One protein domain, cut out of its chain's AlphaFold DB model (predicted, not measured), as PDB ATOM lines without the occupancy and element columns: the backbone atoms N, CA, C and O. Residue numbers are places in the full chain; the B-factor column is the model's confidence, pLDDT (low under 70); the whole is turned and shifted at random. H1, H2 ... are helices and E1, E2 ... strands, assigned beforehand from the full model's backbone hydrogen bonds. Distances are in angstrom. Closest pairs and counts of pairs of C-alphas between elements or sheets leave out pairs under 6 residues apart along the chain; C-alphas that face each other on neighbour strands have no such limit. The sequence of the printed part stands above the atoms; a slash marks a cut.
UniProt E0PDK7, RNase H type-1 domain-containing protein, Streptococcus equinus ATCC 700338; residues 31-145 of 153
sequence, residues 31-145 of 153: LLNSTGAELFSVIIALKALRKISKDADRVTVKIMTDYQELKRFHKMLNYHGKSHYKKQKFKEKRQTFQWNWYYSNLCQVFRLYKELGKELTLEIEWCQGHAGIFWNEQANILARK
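Overview. This is residues 31 to 145 of the 153 residues of the protein "RNase H type-1 domain-containing protein" of Streptococcus equinus ATCC 700338 (UniProt E0PDK7). Two long helices, H1 and H4, lie side by side over a narrow ribbon of two parallel strands, E1 and E2. H2 packs on E2, while H3 and H5 lie at opposite ends of the longest axis. The 115 printed residues include five named helices and two named strands, in the order H1 E1 H2 H3 H4 E2 H5, and the class is mostly helix. The whole is compact, with a radius of gyration of the C-alphas of 15.1 A and spans of 42 by 36 by 24 A.

Along the chain. Find C-alpha 34 at (258.175, 253.187, 184.801); from there H1 runs 27.4 A to residue 52. Next come E1, residues 58 to 65, 22.6 A; H2, residues 68 to 78; and H3, residues 84 to 95. H4, residues 97 to 115, covers 27.0 A, and E2, residues 119 to 126, 23.2 A. H5, residues 134 to 145, ends at C-alpha 145, (248.680, 243.558, 191.193).

Arrangement. Look first at E1 and E2, parallel at 16 degrees, with N 61 and O 121 2.8 A apart, within hydrogen-bond range. With H2, H3 and H4 between them they form a strand-helix-strand unit, two parallel neighbour strands joined through helices. H1 touches H4, the same way at a shallow tilt of 9 degrees; their closest C-alphas, Gly 36 and Gln 98, are 5.9 A apart. The closest C-alphas of H2 and E2, Lys 71 and Ile 124, are 5.5 A apart. H3 touches H2 with residues 86 to 90 alone, closest at C-alphas Phe 90 and Met 76, 6.5 A. H3 and H4 only just touch, only at the corner by their link, with 3 pairs of C-alphas within 8 A, the closest being Arg 94 and Asn 100, 4.8 A. H5 touches no helix; its C-alpha 136 is 7.5 A from C-alpha 65 of E1. Every O i to N i+4 pair is within hydrogen-bond range in H2, H3, H4 and H5, and 13 of 15 in H1.

Size, cuts and confidence. The C-alphas farthest apart, His 84 and Lys 145, are 43.8 A apart. The printed part has no cut and no long link. Residues 80 to 85 stand free, and there residues 80 to 82 have pLDDT under 70.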
ATOM      1  N   LEU A  31     263.462 248.244 179.209       73.69
ATOM      2  CA  LEU A  31     262.044 248.580 179.374       73.69
ATOM      3  C   LEU A  31     261.529 248.305 180.796       73.69
ATOM      4  O   LEU A  31     260.412 248.718 181.092       73.69
ATOM      5  N   LEU A  32     262.306 247.653 181.674       74.19
ATOM      6  CA  LEU A  32     261.940 247.387 183.076       74.19
ATOM      7  C   LEU A  32     262.077 248.655 183.936       74.19
ATOM      8  O   LEU A  32     262.797 248.698 184.927       74.19
ATOM      9  N   ASN A  33     261.402 249.725 183.531       81.69
ATOM     10  CA  ASN A  33     261.248 250.945 184.307       81.69
ATOM     11  C   ASN A  33     259.856 251.539 184.076       81.69
ATOM     12  O   ASN A  33     259.119 251.092 183.195       81.69
ATOM     13  N   SER A  34     259.499 252.555 184.862       81.50
ATOM     14  CA  SER A  34     258.175 253.187 184.801       81.50
ATOM     15  C   SER A  34     257.828 253.662 183.389       81.50
ATOM     16  O   SER A  34     256.787 253.294 182.864       81.50
ATOM     17  N   THR A  35     258.735 254.372 182.711       87.31
ATOM     18  CA  THR A  35     258.514 254.827 181.326       87.31
ATOM     19  C   THR A  35     258.297 253.657 180.365       87.31
ATOM     20  O   THR A  35     257.405 253.704 179.525       87.31
ATOM     21  N   GLY A  36     259.092 252.594 180.468       85.62
ATOM     22  CA  GLY A  36     258.931 251.407 179.636       85.62
ATOM     23  C   GLY A  36     257.576 250.732 179.847       85.62
ATOM     24  O   GLY A  36     256.935 250.375 178.862       85.62
ATOM     25  N   ALA A  37     257.104 250.634 181.094       82.44
ATOM     26  CA  ALA A  37     255.786 250.093 181.422       82.44
ATOM     27  C   ALA A  37     254.645 250.932 180.818       82.44
ATOM     28  O   ALA A  37     253.748 250.368 180.183       82.44
ATOM     29  N   GLU A  38     254.726 252.265 180.927       86.88
ATOM     30  CA  GLU A  38     253.767 253.190 180.307       86.88
ATOM     31  C   GLU A  38     253.689 252.985 178.788       86.88
ATOM     32  O   GLU A  38     252.616 252.816 178.216       86.88
ATOM     33  N   LEU A  39     254.838 252.947 178.111       91.56
ATOM     34  CA  LEU A  39     254.887 252.818 176.653       91.56
ATOM     35  C   LEU A  39     254.475 251.419 176.176       91.56
ATOM     36  O   LEU A  39     253.841 251.274 175.127       91.56
ATOM     37  N   PHE A  40     254.830 250.385 176.936       87.12
ATOM     38  CA  PHE A  40     254.494 249.002 176.623       87.12
ATOM     39  C   PHE A  40     252.986 248.751 176.722       87.12
ATOM     40  O   PHE A  40     252.424 248.107 175.831       87.12
ATOM     41  N   SER A  41     252.323 249.297 177.748       85.75
ATOM     42  CA  SER A  41     250.879 249.130 177.957       85.75
ATOM     43  C   SER A  41     250.068 249.597 176.740       85.75
ATOM     44  O   SER A  41     249.186 248.877 176.269       85.75
ATOM     45  N   VAL A  42     250.453 250.726 176.137       91.25
ATOM     46  CA  VAL A  42     249.810 251.269 174.930       91.25
ATOM     47  C   VAL A  42     249.964 250.333 173.734       91.25
ATOM     48  O   VAL A  42     248.988 250.049 173.040       91.25
ATOM     49  N   ILE A  43     251.170 249.811 173.487       92.56
ATOM     50  CA  ILE A  43     251.406 248.897 172.358       92.56
ATOM     51  C   ILE A  43     250.596 247.606 172.515       92.56
ATOM     52  O   ILE A  43     250.038 247.107 171.535       92.56
ATOM     53  N   ILE A  44     250.502 247.072 173.734       87.00
ATOM     54  CA  ILE A  44     249.689 245.887 174.014       87.00
ATOM     55  C   ILE A  44     248.202 246.178 173.810       87.00
ATOM     56  O   ILE A  44     247.536 245.394 173.131       87.00
ATOM     57  N   ALA A  45     247.699 247.309 174.310       87.12
ATOM     58  CA  ALA A  45     246.305 247.711 174.131       87.12
ATOM     59  C   ALA A  45     245.929 247.801 172.643       87.12
ATOM     60  O   ALA A  45     244.949 247.194 172.215       87.12
ATOM     61  N   LEU A  46     246.750 248.459 171.818       90.25
ATOM     62  CA  LEU A  46     246.483 248.597 170.380       90.25
ATOM     63  C   LEU A  46     246.508 247.255 169.632       90.25
ATOM     64  O   LEU A  46     245.691 247.021 168.734       90.25
ATOM     65  N   LYS A  47     247.426 246.353 170.006       87.25
ATOM     66  CA  LYS A  47     247.504 244.995 169.443       87.25
ATOM     67  C   LYS A  47     246.303 244.137 169.846       87.25
ATOM     68  O   LYS A  47     245.837 243.344 169.027       87.25
ATOM     69  N   ALA A  48     245.816 244.280 171.077       84.38
ATOM     70  CA  ALA A  48     244.626 243.587 171.563       84.38
ATOM     71  C   ALA A  48     243.361 244.102 170.866       84.38
ATOM     72  O   ALA A  48     242.590 243.298 170.346       84.38
ATOM     73  N   LEU A  49     243.204 245.426 170.761       85.12
ATOM     74  CA  LEU A  49     242.074 246.052 170.075       85.12
ATOM     75  C   LEU A  49     241.950 245.571 168.635       85.12
ATOM     76  O   LEU A  49     240.850 245.241 168.221       85.12
ATOM     77  N   ARG A  50     243.069 245.388 167.922       82.81
ATOM     78  CA  ARG A  50     243.071 244.848 166.552       82.81
ATOM     79  C   ARG A  50     242.362 243.495 166.431       82.81
ATOM     80  O   ARG A  50     241.763 243.211 165.400       82.81
ATOM     81  N   LYS A  51     242.472 242.635 167.453       80.31
ATOM     82  CA  LYS A  51     241.800 241.323 167.474       80.31
ATOM     83  C   LYS A  51     240.296 241.459 167.708       80.31
ATOM     84  O   LYS A  51     239.534 240.650 167.195       80.31
ATOM     85  N   ILE A  52     239.896 242.455 168.495       81.44
ATOM     86  CA  ILE A  52     238.504 242.692 168.887       81.44
ATOM     87  C   ILE A  52     237.754 243.415 167.761       81.44
ATOM     88  O   ILE A  52     236.642 243.037 167.418       81.44
ATOM     89  N   SER A  53     238.384 244.397 167.119       82.88
ATOM     90  CA  SER A  53     237.829 245.181 166.011       82.88
ATOM     91  C   SER A  53     237.990 244.490 164.648       82.88
ATOM     92  O   SER A  53     238.262 245.129 163.628       82.88
ATOM     93  N   LYS A  54     237.861 243.157 164.613       79.00
ATOM     94  CA  LYS A  54     238.124 242.345 163.414       79.00
ATOM     95  C   LYS A  54     237.237 242.717 162.215       79.00
ATOM     96  O   LYS A  54     237.739 242.657 161.099       79.00
ATOM     97  N   ASP A  55     236.030 243.217 162.456       86.56
ATOM     98  CA  ASP A  55     235.047 243.547 161.413       86.56
ATOM     99  C   ASP A  55     234.899 245.065 161.190       86.56
ATOM    100  O   ASP A  55     234.056 245.499 160.416       86.56
ATOM    101  N   ALA A  56     235.691 245.890 161.884       88.00
ATOM    102  CA  ALA A  56     235.644 247.340 161.732       88.00
ATOM    103  C   ALA A  56     236.670 247.825 160.697       88.00
ATOM    104  O   ALA A  56     237.864 247.540 160.833       88.00
ATOM    105  N   ASP A  57     236.211 248.623 159.734       89.69
ATOM    106  CA  ASP A  57     237.066 249.277 158.731       89.69
ATOM    107  C   ASP A  57     237.844 250.459 159.319       89.69
ATOM    108  O   ASP A  57     238.977 250.743 158.929       89.69
ATOM    109  N   ARG A  58     237.258 251.133 160.314       92.19
ATOM    110  CA  ARG A  58     237.875 252.251 161.027       92.19
ATOM    111  C   ARG A  58     237.840 252.025 162.528       92.19
ATOM    112  O   ARG A  58     236.805 251.712 163.109       92.19
ATOM    113  N   VAL A  59     238.985 252.232 163.168       90.88
ATOM    114  CA  VAL A  59     239.179 252.046 164.604       90.88
ATOM    115  C   VAL A  59     239.751 253.331 165.177       90.88
ATOM    116  O   VAL A  59     240.885 253.699 164.886       90.88
ATOM    117  N   THR A  60     238.967 254.017 166.005       92.50
ATOM    118  CA  THR A  60     239.429 255.201 166.738       92.50
ATOM    119  C   THR A  60     239.708 254.808 168.179       92.50
ATOM    120  O   THR A  60     238.832 254.289 168.866       92.50
ATOM    121  N   VAL A  61     240.937 255.034 168.632       91.62
ATOM    122  CA  VAL A  61     241.387 254.703 169.983       91.62
ATOM    123  C   VAL A  61     241.801 255.978 170.690       91.62
ATOM    124  O   VAL A  61     242.746 256.644 170.274       91.62
ATOM    125  N   LYS A  62     241.131 256.275 171.801       92.81
ATOM    126  CA  LYS A  62     241.547 257.314 172.737       92.81
ATOM    127  C   LYS A  62     242.223 256.657 173.935       92.81
ATOM    128  O   LYS A  62     241.576 255.961 174.711       92.81
ATOM    129  N   ILE A  63     243.531 256.850 174.059       89.44
ATOM    130  CA  ILE A  63     244.302 256.409 175.220       89.44
ATOM    131  C   ILE A  63     244.352 257.554 176.216       89.44
ATOM    132  O   ILE A  63     244.865 258.636 175.926       89.44
ATOM    133  N   MET A  64     243.857 257.270 177.408       88.19
ATOM    134  CA  MET A  64     243.964 258.157 178.545       88.19
ATOM    135  C   MET A  64     245.130 257.710 179.429       88.19
ATOM    136  O   MET A  64     245.264 256.521 179.713       88.19
ATOM    137  N   THR A  65     245.983 258.639 179.852       86.62
ATOM    138  CA  THR A  65     247.170 258.333 180.667       86.62
ATOM    139  C   THR A  65     247.495 259.477 181.622       86.62
ATOM    140  O   THR A  65     247.227 260.641 181.317       86.62
ATOM    141  N   ASP A  66     248.090 259.178 182.772       85.00
ATOM    142  CA  ASP A  66     248.697 260.179 183.652       85.00
ATOM    143  C   ASP A  66     250.154 260.510 183.277       85.00
ATOM    144  O   ASP A  66     250.700 261.534 183.706       85.00
ATOM    145  N   TYR A  67     250.754 259.744 182.360       90.25
ATOM    146  CA  TYR A  67     252.089 259.984 181.833       90.25
ATOM    147  C   TYR A  67     252.104 261.117 180.796       90.25
ATOM    148  O   TYR A  67     252.007 260.926 179.579       90.25
ATOM    149  N   GLN A  68     252.268 262.348 181.286       91.44
ATOM    150  CA  GLN A  68     252.221 263.579 180.483       91.44
ATOM    151  C   GLN A  68     253.179 263.580 179.277       91.44
ATOM    152  O   GLN A  68     252.871 264.158 178.226       91.44
ATOM    153  N   GLU A  69     254.337 262.932 179.405       92.19
ATOM    154  CA  GLU A  69     255.338 262.850 178.339       92.19
ATOM    155  C   GLU A  69     254.826 262.088 177.110       92.19
ATOM    156  O   GLU A  69     255.212 262.432 175.993       92.19
ATOM    157  N   LEU A  70     253.901 261.131 177.269       92.50
ATOM    158  CA  LEU A  70     253.289 260.441 176.131       92.50
ATOM    159  C   LEU A  70     252.465 261.405 175.272       92.50
ATOM    160  O   LEU A  70     252.637 261.454 174.052       92.50
ATOM    161  N   LYS A  71     251.629 262.239 175.903       92.50
ATOM    162  CA  LYS A  71     250.861 263.281 175.199       92.50
ATOM    163  C   LYS A  71     251.789 264.266 174.489       92.50
ATOM    164  O   LYS A  71     251.520 264.667 173.357       92.50
ATOM    165  N   ARG A  72     252.893 264.665 175.134       91.56
ATOM    166  CA  ARG A  72     253.898 265.558 174.531       91.56
ATOM    167  C   ARG A  72     254.558 264.916 173.312       91.56
ATOM    168  O   ARG A  72     254.652 265.568 172.275       91.56
ATOM    169  N   PHE A  73     254.940 263.645 173.402       91.94
ATOM    170  CA  PHE A  73     255.530 262.904 172.289       91.94
ATOM    171  C   PHE A  73     254.579 262.810 171.087       91.94
ATOM    172  O   PHE A  73     254.977 263.110 169.963       91.94
ATOM    173  N   HIS A  74     253.303 262.489 171.311       91.56
ATOM    174  CA  HIS A  74     252.300 262.432 170.237       91.56
ATOM    175  C   HIS A  74     252.006 263.788 169.605       91.56
ATOM    176  O   HIS A  74     251.868 263.887 168.388       91.56
ATOM    177  N   LYS A  75     252.019 264.869 170.393       88.88
ATOM    178  CA  LYS A  75     252.000 266.222 169.823       88.88
ATOM    179  C   LYS A  75     253.176 266.423 168.867       88.88
ATOM    180  O   LYS A  75     252.971 266.933 167.772       88.88
ATOM    181  N   MET A  76     254.388 266.004 169.240       87.56
ATOM    182  CA  MET A  76     255.569 266.125 168.372       87.56
ATOM    183  C   MET A  76     255.437 265.321 167.074       87.56
ATOM    184  O   MET A  76     255.856 265.827 166.035       87.56
ATOM    185  N   LEU A  77     254.821 264.131 167.114       85.50
ATOM    186  CA  LEU A  77     254.526 263.327 165.919       85.50
ATOM    187  C   LEU A  77     253.614 264.063 164.936       85.50
ATOM    188  O   LEU A  77     253.902 264.120 163.743       85.50
ATOM    189  N   ASN A  78     252.549 264.681 165.445       80.25
ATOM    190  CA  ASN A  78     251.547 265.348 164.611       80.25
ATOM    191  C   ASN A  78     252.053 266.669 164.006       80.25
ATOM    192  O   ASN A  78     251.501 267.164 163.025       80.25
ATOM    193  N   TYR A  79     253.131 267.248 164.542       74.00
ATOM    194  CA  TYR A  79     253.766 268.444 163.987       74.00
ATOM    195  C   TYR A  79     254.775 268.103 162.876       74.00
ATOM    196  O   TYR A  79     255.943 268.497 162.936       74.00
ATOM    197  N   HIS A  80     254.328 267.439 161.809       55.62
ATOM    198  CA  HIS A  80     255.112 267.373 160.577       55.62
ATOM    199  C   HIS A  80     255.256 268.789 159.982       55.62
ATOM    200  O   HIS A  80     254.289 269.419 159.569       55.62
ATOM    201  N   GLY A  81     256.485 269.319 159.965       55.81
ATOM    202  CA  GLY A  81     256.868 270.404 159.049       55.81
ATOM    203  C   GLY A  81     256.995 271.836 159.584       55.81
ATOM    204  O   GLY A  81     257.431 272.684 158.819       55.81
ATOM    205  N   LYS A  82     256.711 272.151 160.857       63.78
ATOM    206  CA  LYS A  82     256.571 273.576 161.259       63.78
ATOM    207  C   LYS A  82     257.841 274.307 161.748       63.78
ATOM    208  O   LYS A  82     257.820 275.526 161.812       63.78
ATOM    209  N   SER A  83     258.929 273.622 162.131       80.19
ATOM    210  CA  SER A  83     260.193 274.276 162.556       80.19
ATOM    211  C   SER A  83     261.371 273.289 162.646       80.19
ATOM    212  O   SER A  83     261.179 272.139 163.054       80.19
ATOM    213  N   HIS A  84     262.592 273.742 162.322       81.88
ATOM    214  CA  HIS A  84     263.836 272.974 162.493       81.88
ATOM    215  C   HIS A  84     264.048 272.534 163.951       81.88
ATOM    216  O   HIS A  84     264.337 271.367 164.211       81.88
ATOM    217  N   TYR A  85     263.794 273.430 164.910       83.19
ATOM    218  CA  TYR A  85     263.930 273.145 166.341       83.19
ATOM    219  C   TYR A  85     263.048 271.971 166.788       83.19
ATOM    220  O   TYR A  85     263.505 271.060 167.476       83.19
ATOM    221  N   LYS A  86     261.786 271.941 166.343       79.94
ATOM    222  CA  LYS A  86     260.842 270.866 166.696       79.94
ATOM    223  C   LYS A  86     261.267 269.517 166.112       79.94
ATOM    224  O   LYS A  86     261.189 268.503 166.802       79.94
ATOM    225  N   LYS A  87     261.768 269.511 164.869       82.31
ATOM    226  CA  LYS A  87     262.338 268.310 164.233       82.31
ATOM    227  C   LYS A  87     263.548 267.795 165.015       82.31
ATOM    228  O   LYS A  87     263.651 266.594 165.249       82.31
ATOM    229  N   GLN A  88     264.431 268.695 165.444       85.44
ATOM    230  CA  GLN A  88     265.615 268.346 166.222       85.44
ATOM    231  C   GLN A  88     265.244 267.767 167.594       85.44
ATOM    232  O   GLN A  88     265.699 266.679 167.934       85.44
ATOM    233  N   LYS A  89     264.320 268.401 168.328       85.38
ATOM    234  CA  LYS A  89     263.816 267.880 169.610       85.38
ATOM    235  C   LYS A  89     263.208 266.485 169.489       85.38
ATOM    236  O   LYS A  89     263.393 265.651 170.373       85.38
ATOM    237  N   PHE A  90     262.489 266.212 168.401       86.00
ATOM    238  CA  PHE A  90     261.945 264.877 168.145       86.00
ATOM    239  C   PHE A  90     263.051 263.843 167.921       86.00
ATOM    240  O   PHE A  90     262.998 262.757 168.499       86.00
ATOM    241  N   LYS A  91     264.072 264.192 167.128       85.62
ATOM    242  CA  LYS A  91     265.249 263.337 166.917       85.62
ATOM    243  C   LYS A  91     265.973 263.045 168.232       85.62
ATOM    244  O   LYS A  91     266.231 261.881 168.505       85.62
ATOM    245  N   GLU A  92     266.223 264.063 169.056       88.31
ATOM    246  CA  GLU A  92     266.835 263.924 170.388       88.31
ATOM    247  C   GLU A  92     266.029 262.974 171.282       88.31
ATOM    248  O   GLU A  92     266.566 262.002 171.803       88.31
ATOM    249  N   LYS A  93     264.711 263.188 171.407       86.38
ATOM    250  CA  LYS A  93     263.843 262.326 172.227       86.38
ATOM    251  C   LYS A  93     263.869 260.872 171.751       86.38
ATOM    252  O   LYS A  93     263.860 259.955 172.566       86.38
ATOM    253  N   ARG A  94     263.936 260.656 170.435       86.00
ATOM    254  CA  ARG A  94     264.057 259.327 169.826       86.00
ATOM    255  C   ARG A  94     265.424 258.668 170.005       86.00
ATOM    256  O   ARG A  94     265.514 257.476 169.748       86.00
ATOM    257  N   GLN A  95     266.471 259.375 170.428       86.00
ATOM    258  CA  GLN A  95     267.746 258.729 170.773       86.00
ATOM    259  C   GLN A  95     267.639 257.942 172.085       86.00
ATOM    260  O   GLN A  95     268.374 256.979 172.295       86.00
ATOM    261  N   THR A  96     266.685 258.295 172.951       88.44
ATOM    262  CA  THR A  96     266.367 257.508 174.141       88.44
ATOM    263  C   THR A  96     265.763 256.161 173.745       88.44
ATOM    264  O   THR A  96     264.803 256.089 172.975       88.44
ATOM    265  N   PHE A  97     266.299 255.084 174.324       86.75
ATOM    266  CA  PHE A  97     265.939 253.712 173.974       86.75
ATOM    267  C   PHE A  97     264.423 253.446 174.030       86.75
ATOM    268  O   PHE A  97     263.856 252.934 173.063       86.75
ATOM    269  N   GLN A  98     263.754 253.835 175.121       87.31
ATOM    270  CA  GLN A  98     262.325 253.576 175.337       87.31
ATOM    271  C   GLN A  98     261.456 254.257 174.269       87.31
ATOM    272  O   GLN A  98     260.554 253.638 173.705       87.31
ATOM    273  N   TRP A  99     261.767 255.510 173.932       90.00
ATOM    274  CA  TRP A  99     261.037 256.277 172.923       90.00
ATOM    275  C   TRP A  99     261.292 255.768 171.505       90.00
ATOM    276  O   TRP A  99     260.362 255.723 170.699       90.00
ATOM    277  N   ASN A 100     262.517 255.327 171.199       88.25
ATOM    278  CA  ASN A 100     262.801 254.686 169.917       88.25
ATOM    279  C   ASN A 100     262.045 253.363 169.760       88.25
ATOM    280  O   ASN A 100     261.472 253.095 168.700       88.25
ATOM    281  N   TRP A 101     262.035 252.549 170.821       89.94
ATOM    282  CA  TRP A 101     261.299 251.290 170.859       89.94
ATOM    283  C   TRP A 101     259.802 251.537 170.661       89.94
ATOM    284  O   TRP A 101     259.184 250.906 169.800       89.94
ATOM    285  N   TYR A 102     259.240 252.500 171.396       92.00
ATOM    286  CA  TYR A 102     257.829 252.857 171.314       92.00
ATOM    287  C   TYR A 102     257.445 253.337 169.917       92.00
ATOM    288  O   TYR A 102     256.522 252.793 169.322       92.00
ATOM    289  N   TYR A 103     258.192 254.296 169.360       90.81
ATOM    290  CA  TYR A 103     257.944 254.817 168.017       90.81
ATOM    291  C   TYR A 103     257.981 253.714 166.955       90.81
ATOM    292  O   TYR A 103     257.080 253.621 166.126       90.81
ATOM    293  N   SER A 104     258.991 252.841 167.011       89.00
ATOM    294  CA  SER A 104     259.130 251.747 166.045       89.00
ATOM    295  C   SER A 104     257.951 250.772 166.122       89.00
ATOM    296  O   SER A 104     257.394 250.394 165.093       89.00
ATOM    297  N   ASN A 105     257.521 250.408 167.336       90.44
ATOM    298  CA  ASN A 105     256.364 249.531 167.532       90.44
ATOM    299  C   ASN A 105     255.048 250.213 167.149       90.44
ATOM    300  O   ASN A 105     254.154 249.557 166.620       90.44
ATOM    301  N   LEU A 106     254.928 251.520 167.377       92.75
ATOM    302  CA  LEU A 106     253.766 252.292 166.968       92.75
ATOM    303  C   LEU A 106     253.629 252.275 165.441       92.75
ATOM    304  O   LEU A 106     252.581 251.887 164.934       92.75
ATOM    305  N   CYS A 107     254.700 252.581 164.699       90.31
ATOM    306  CA  CYS A 107     254.704 252.494 163.236       90.31
ATOM    307  C   CYS A 107     254.317 251.096 162.730       90.31
ATOM    308  O   CYS A 107     253.551 250.986 161.774       90.31
ATOM    309  N   GLN A 108     254.799 250.032 163.382       89.81
ATOM    310  CA  GLN A 108     254.407 248.660 163.043       89.81
ATOM    311  C   GLN A 108     252.910 248.423 163.252       89.81
ATOM    312  O   GLN A 108     252.266 247.844 162.385       89.81
ATOM    313  N   VAL A 109     252.338 248.885 164.366       90.50
ATOM    314  CA  VAL A 109     250.892 248.781 164.611       90.50
ATOM    315  C   VAL A 109     250.108 249.481 163.502       90.50
ATOM    316  O   VAL A 109     249.240 248.854 162.905       90.50
ATOM    317  N   PHE A 110     250.439 250.730 163.167       91.19
ATOM    318  CA  PHE A 110     249.762 251.454 162.083       91.19
ATOM    319  C   PHE A 110     249.887 250.741 160.732       91.19
ATOM    320  O   PHE A 110     248.893 250.604 160.017       91.19
ATOM    321  N   ARG A 111     251.081 250.234 160.398       90.69
ATOM    322  CA  ARG A 111     251.307 249.445 159.179       90.69
ATOM    323  C   ARG A 111     250.412 248.205 159.141       90.69
ATOM    324  O   ARG A 111     249.768 247.968 158.130       90.69
ATOM    325  N   LEU A 112     250.312 247.472 160.249       89.81
ATOM    326  CA  LEU A 112     249.486 246.268 160.344       89.81
ATOM    327  C   LEU A 112     247.986 246.552 160.187       89.81
ATOM    328  O   LEU A 112     247.273 245.715 159.647       89.81
ATOM    329  N   TYR A 113     247.484 247.693 160.669       89.88
ATOM    330  CA  TYR A 113     246.098 248.096 160.398       89.88
ATOM    331  C   TYR A 113     245.904 248.404 158.910       89.88
ATOM    332  O   TYR A 113     244.974 247.884 158.299       89.88
ATOM    333  N   LYS A 114     246.834 249.152 158.305       89.81
ATOM    334  CA  LYS A 114     246.794 249.488 156.876       89.81
ATOM    335  C   LYS A 114     246.843 248.251 155.970       89.81
ATOM    336  O   LYS A 114     246.110 248.195 154.992       89.81
ATOM    337  N   GLU A 115     247.676 247.262 156.294       89.25
ATOM    338  CA  GLU A 115     247.773 245.988 155.557       89.25
ATOM    339  C   GLU A 115     246.466 245.183 155.590       89.25
ATOM    340  O   GLU A 115     246.187 244.428 154.666       89.25
ATOM    341  N   LEU A 116     245.640 245.379 156.619       87.25
ATOM    342  CA  LEU A 116     244.306 244.785 156.726       87.25
ATOM    343  C   LEU A 116     243.214 245.632 156.053       87.25
ATOM    344  O   LEU A 116     242.038 245.334 156.226       87.25
ATOM    345  N   GLY A 117     243.579 246.703 155.341       89.12
ATOM    346  CA  GLY A 117     242.624 247.642 154.751       89.12
ATOM    347  C   GLY A 117     241.925 248.540 155.773       89.12
ATOM    348  O   GLY A 117     240.899 249.128 155.453       89.12
ATOM    349  N   LYS A 118     242.463 248.655 156.995       89.50
ATOM    350  CA  LYS A 118     241.830 249.383 158.100       89.50
ATOM    351  C   LYS A 118     242.509 250.704 158.400       89.50
ATOM    352  O   LYS A 118     243.737 250.823 158.365       89.50
ATOM    353  N   GLU A 119     241.708 251.669 158.824       91.06
ATOM    354  CA  GLU A 119     242.188 252.935 159.360       91.06
ATOM    355  C   GLU A 119     242.261 252.877 160.892       91.06
ATOM    356  O   GLU A 119     241.274 252.582 161.568       91.06
ATOM    357  N   LEU A 120     243.432 253.186 161.455       92.06
ATOM    358  CA  LEU A 120     243.607 253.411 162.890       92.06
ATOM    359  C   LEU A 120     243.775 254.908 163.142       92.06
ATOM    360  O   LEU A 120     244.736 255.510 162.670       92.06
ATOM    361  N   THR A 121     242.890 255.494 163.938       92.44
ATOM    362  CA  THR A 121     243.077 256.826 164.518       92.44
ATOM    363  C   THR A 121     243.471 256.658 165.985       92.44
ATOM    364  O   THR A 121     242.793 255.952 166.728       92.44
ATOM    365  N   LEU A 122     244.568 257.288 166.412       93.19
ATOM    366  CA  LEU A 122     245.045 257.237 167.796       93.19
ATOM    367  C   LEU A 122     245.103 258.640 168.394       93.19
ATOM    368  O   LEU A 122     245.821 259.506 167.898       93.19
ATOM    369  N   GLU A 123     244.405 258.821 169.506       91.06
ATOM    370  CA  GLU A 123     244.402 260.042 170.300       91.06
ATOM    371  C   GLU A 123     244.989 259.759 171.681       91.06
ATOM    372  O   GLU A 123     244.631 258.774 172.325       91.06
ATOM    373  N   ILE A 124     245.891 260.628 172.144       91.31
ATOM    374  CA  ILE A 124     246.432 260.563 173.504       91.31
ATOM    375  C   ILE A 124     245.930 261.756 174.303       91.31
ATOM    376  O   ILE A 124     246.257 262.913 174.009       91.31
ATOM    377  N   GLU A 125     245.217 261.463 175.380       89.75
ATOM    378  CA  GLU A 125     244.778 262.444 176.354       89.75
ATOM    379  C   GLU A 125     245.476 262.229 177.695       89.75
ATOM    380  O   GLU A 125     245.729 261.113 178.141       89.75
ATOM    381  N   TRP A 126     245.831 263.351 178.317       90.69
ATOM    382  CA  TRP A 126     246.463 263.357 179.627       90.69
ATOM    383  C   TRP A 126     245.383 263.614 180.660       90.69
ATOM    384  O   TRP A 126     244.616 264.566 180.504       90.69
ATOM    385  N   CYS A 127     245.373 262.795 181.698       85.12
ATOM    386  CA  CYS A 127     244.569 262.978 182.889       85.12
ATOM    387  C   CYS A 127     245.486 263.160 184.098       85.12
ATOM    388  O   CYS A 127     246.628 262.708 184.103       85.12
ATOM    389  N   GLN A 128     245.006 263.846 185.126       82.94
ATOM    390  CA  GLN A 128     245.778 263.995 186.349       82.94
ATOM    391  C   GLN A 128     245.775 262.672 187.134       82.94
ATOM    392  O   GLN A 128     244.721 262.079 187.374       82.94
ATOM    393  N   GLY A 129     246.962 262.212 187.541       77.94
ATOM    394  CA  GLY A 129     247.100 261.067 188.442       77.94
ATOM    395  C   GLY A 129     246.446 261.357 189.796       77.94
ATOM    396  O   GLY A 129     246.466 262.495 190.261       77.94
ATOM    397  N   HIS A 130     245.861 260.333 190.424       77.00
ATOM    398  CA  HIS A 130     245.192 260.438 191.733       77.00
ATOM    399  C   HIS A 130     244.030 261.452 191.810       77.00
ATOM    400  O   HIS A 130     243.686 261.920 192.889       77.00
ATOM    401  N   ALA A 131     243.402 261.781 190.680       80.31
ATOM    402  CA  ALA A 131     242.290 262.731 190.621       80.31
ATOM    403  C   ALA A 131     240.899 262.115 190.905       80.31
ATOM    404  O   ALA A 131     239.893 262.710 190.529       80.31
ATOM    405  N   GLY A 132     240.808 260.913 191.489       77.00
ATOM    406  CA  GLY A 132     239.518 260.239 191.713       77.00
ATOM    407  C   GLY A 132     238.896 259.634 190.447       77.00
ATOM    408  O   GLY A 132     237.724 259.262 190.436       77.00
ATOM    409  N   ILE A 133     239.645 259.571 189.340       76.31
ATOM    410  CA  ILE A 133     239.135 259.056 188.066       76.31
ATOM    411  C   ILE A 133     239.118 257.527 188.119       76.31
ATOM    412  O   ILE A 133     240.160 256.882 187.989       76.31
ATOM    413  N   PHE A 134     237.916 256.958 188.237       78.25
ATOM    414  CA  PHE A 134     237.700 255.526 188.464       78.25
ATOM    415  C   PHE A 134     238.526 254.612 187.546       78.25
ATOM    416  O   PHE A 134     239.265 253.758 188.026       78.25
ATOM    417  N   TRP A 135     238.458 254.790 186.223       77.75
ATOM    418  CA  TRP A 135     239.166 253.908 185.283       77.75
ATOM    419  C   TRP A 135     240.696 254.047 185.365       77.75
ATOM    420  O   TRP A 135     241.400 253.054 185.181       77.75
ATOM    421  N   ASN A 136     241.215 255.237 185.693       75.25
ATOM    422  CA  ASN A 136     242.650 255.461 185.880       75.25
ATOM    423  C   ASN A 136     243.148 254.765 187.158       75.25
ATOM    424  O   ASN A 136     244.190 254.111 187.172       75.25
ATOM    425  N   GLU A 137     242.355 254.828 188.227       75.88
ATOM    426  CA  GLU A 137     242.648 254.131 189.479       75.88
ATOM    427  C   GLU A 137     242.581 252.611 189.320       75.88
ATOM    428  O   GLU A 137     243.471 251.906 189.798       75.88
ATOM    429  N   GLN A 138     241.591 252.095 188.581       79.44
ATOM    430  CA  GLN A 138     241.520 250.670 188.247       79.44
ATOM    431  C   GLN A 138     242.744 250.214 187.440       79.44
ATOM    432  O   GLN A 138     243.319 249.167 187.748       79.44
ATOM    433  N   ALA A 139     243.198 251.001 186.458       77.62
ATOM    434  CA  ALA A 139     244.410 250.700 185.697       77.62
ATOM    435  C   ALA A 139     245.657 250.641 186.601       77.62
ATOM    436  O   ALA A 139     246.438 249.689 186.518       77.62
ATOM    437  N   ASN A 140     245.801 251.592 187.529       75.56
ATOM    438  CA  ASN A 140     246.893 251.612 188.507       75.56
ATOM    439  C   ASN A 140     246.845 250.396 189.459       75.56
ATOM    440  O   ASN A 140     247.869 249.760 189.721       75.56
ATOM    441  N   ILE A 141     245.656 250.006 189.937       79.62
ATOM    442  CA  ILE A 141     245.473 248.800 190.764       79.62
ATOM    443  C   ILE A 141     245.886 247.543 189.987       79.62
ATOM    444  O   ILE A 141     246.600 246.694 190.529       79.62
ATOM    445  N   LEU A 142     245.462 247.413 188.726       79.19
ATOM    446  CA  LEU A 142     245.817 246.277 187.871       79.19
ATOM    447  C   LEU A 142     247.329 246.196 187.633       79.19
ATOM    448  O   LEU A 142     247.906 245.118 187.785       79.19
ATOM    449  N   ALA A 143     247.982 247.325 187.345       72.94
ATOM    450  CA  ALA A 143     249.430 247.386 187.168       72.94
ATOM    451  C   ALA A 143     250.178 246.919 188.430       72.94
ATOM    452  O   ALA A 143     251.062 246.064 188.356       72.94
ATOM    453  N   ARG A 144     249.767 247.396 189.614       75.00
ATOM    454  CA  ARG A 144     250.377 247.015 190.902       75.00
ATOM    455  C   ARG A 144     250.149 245.549 191.271       75.00
ATOM    456  O   ARG A 144     251.040 244.920 191.840       75.00
ATOM    457  N   LYS A 145     248.978 244.984 190.951       74.94
ATOM    458  CA  LYS A 145     248.680 243.558 191.193       74.94
ATOM    459  C   LYS A 145     249.630 242.633 190.430       74.94
ATOM    460  O   LYS A 145     250.009 241.592 190.961       74.94
TER     461      LYS A 145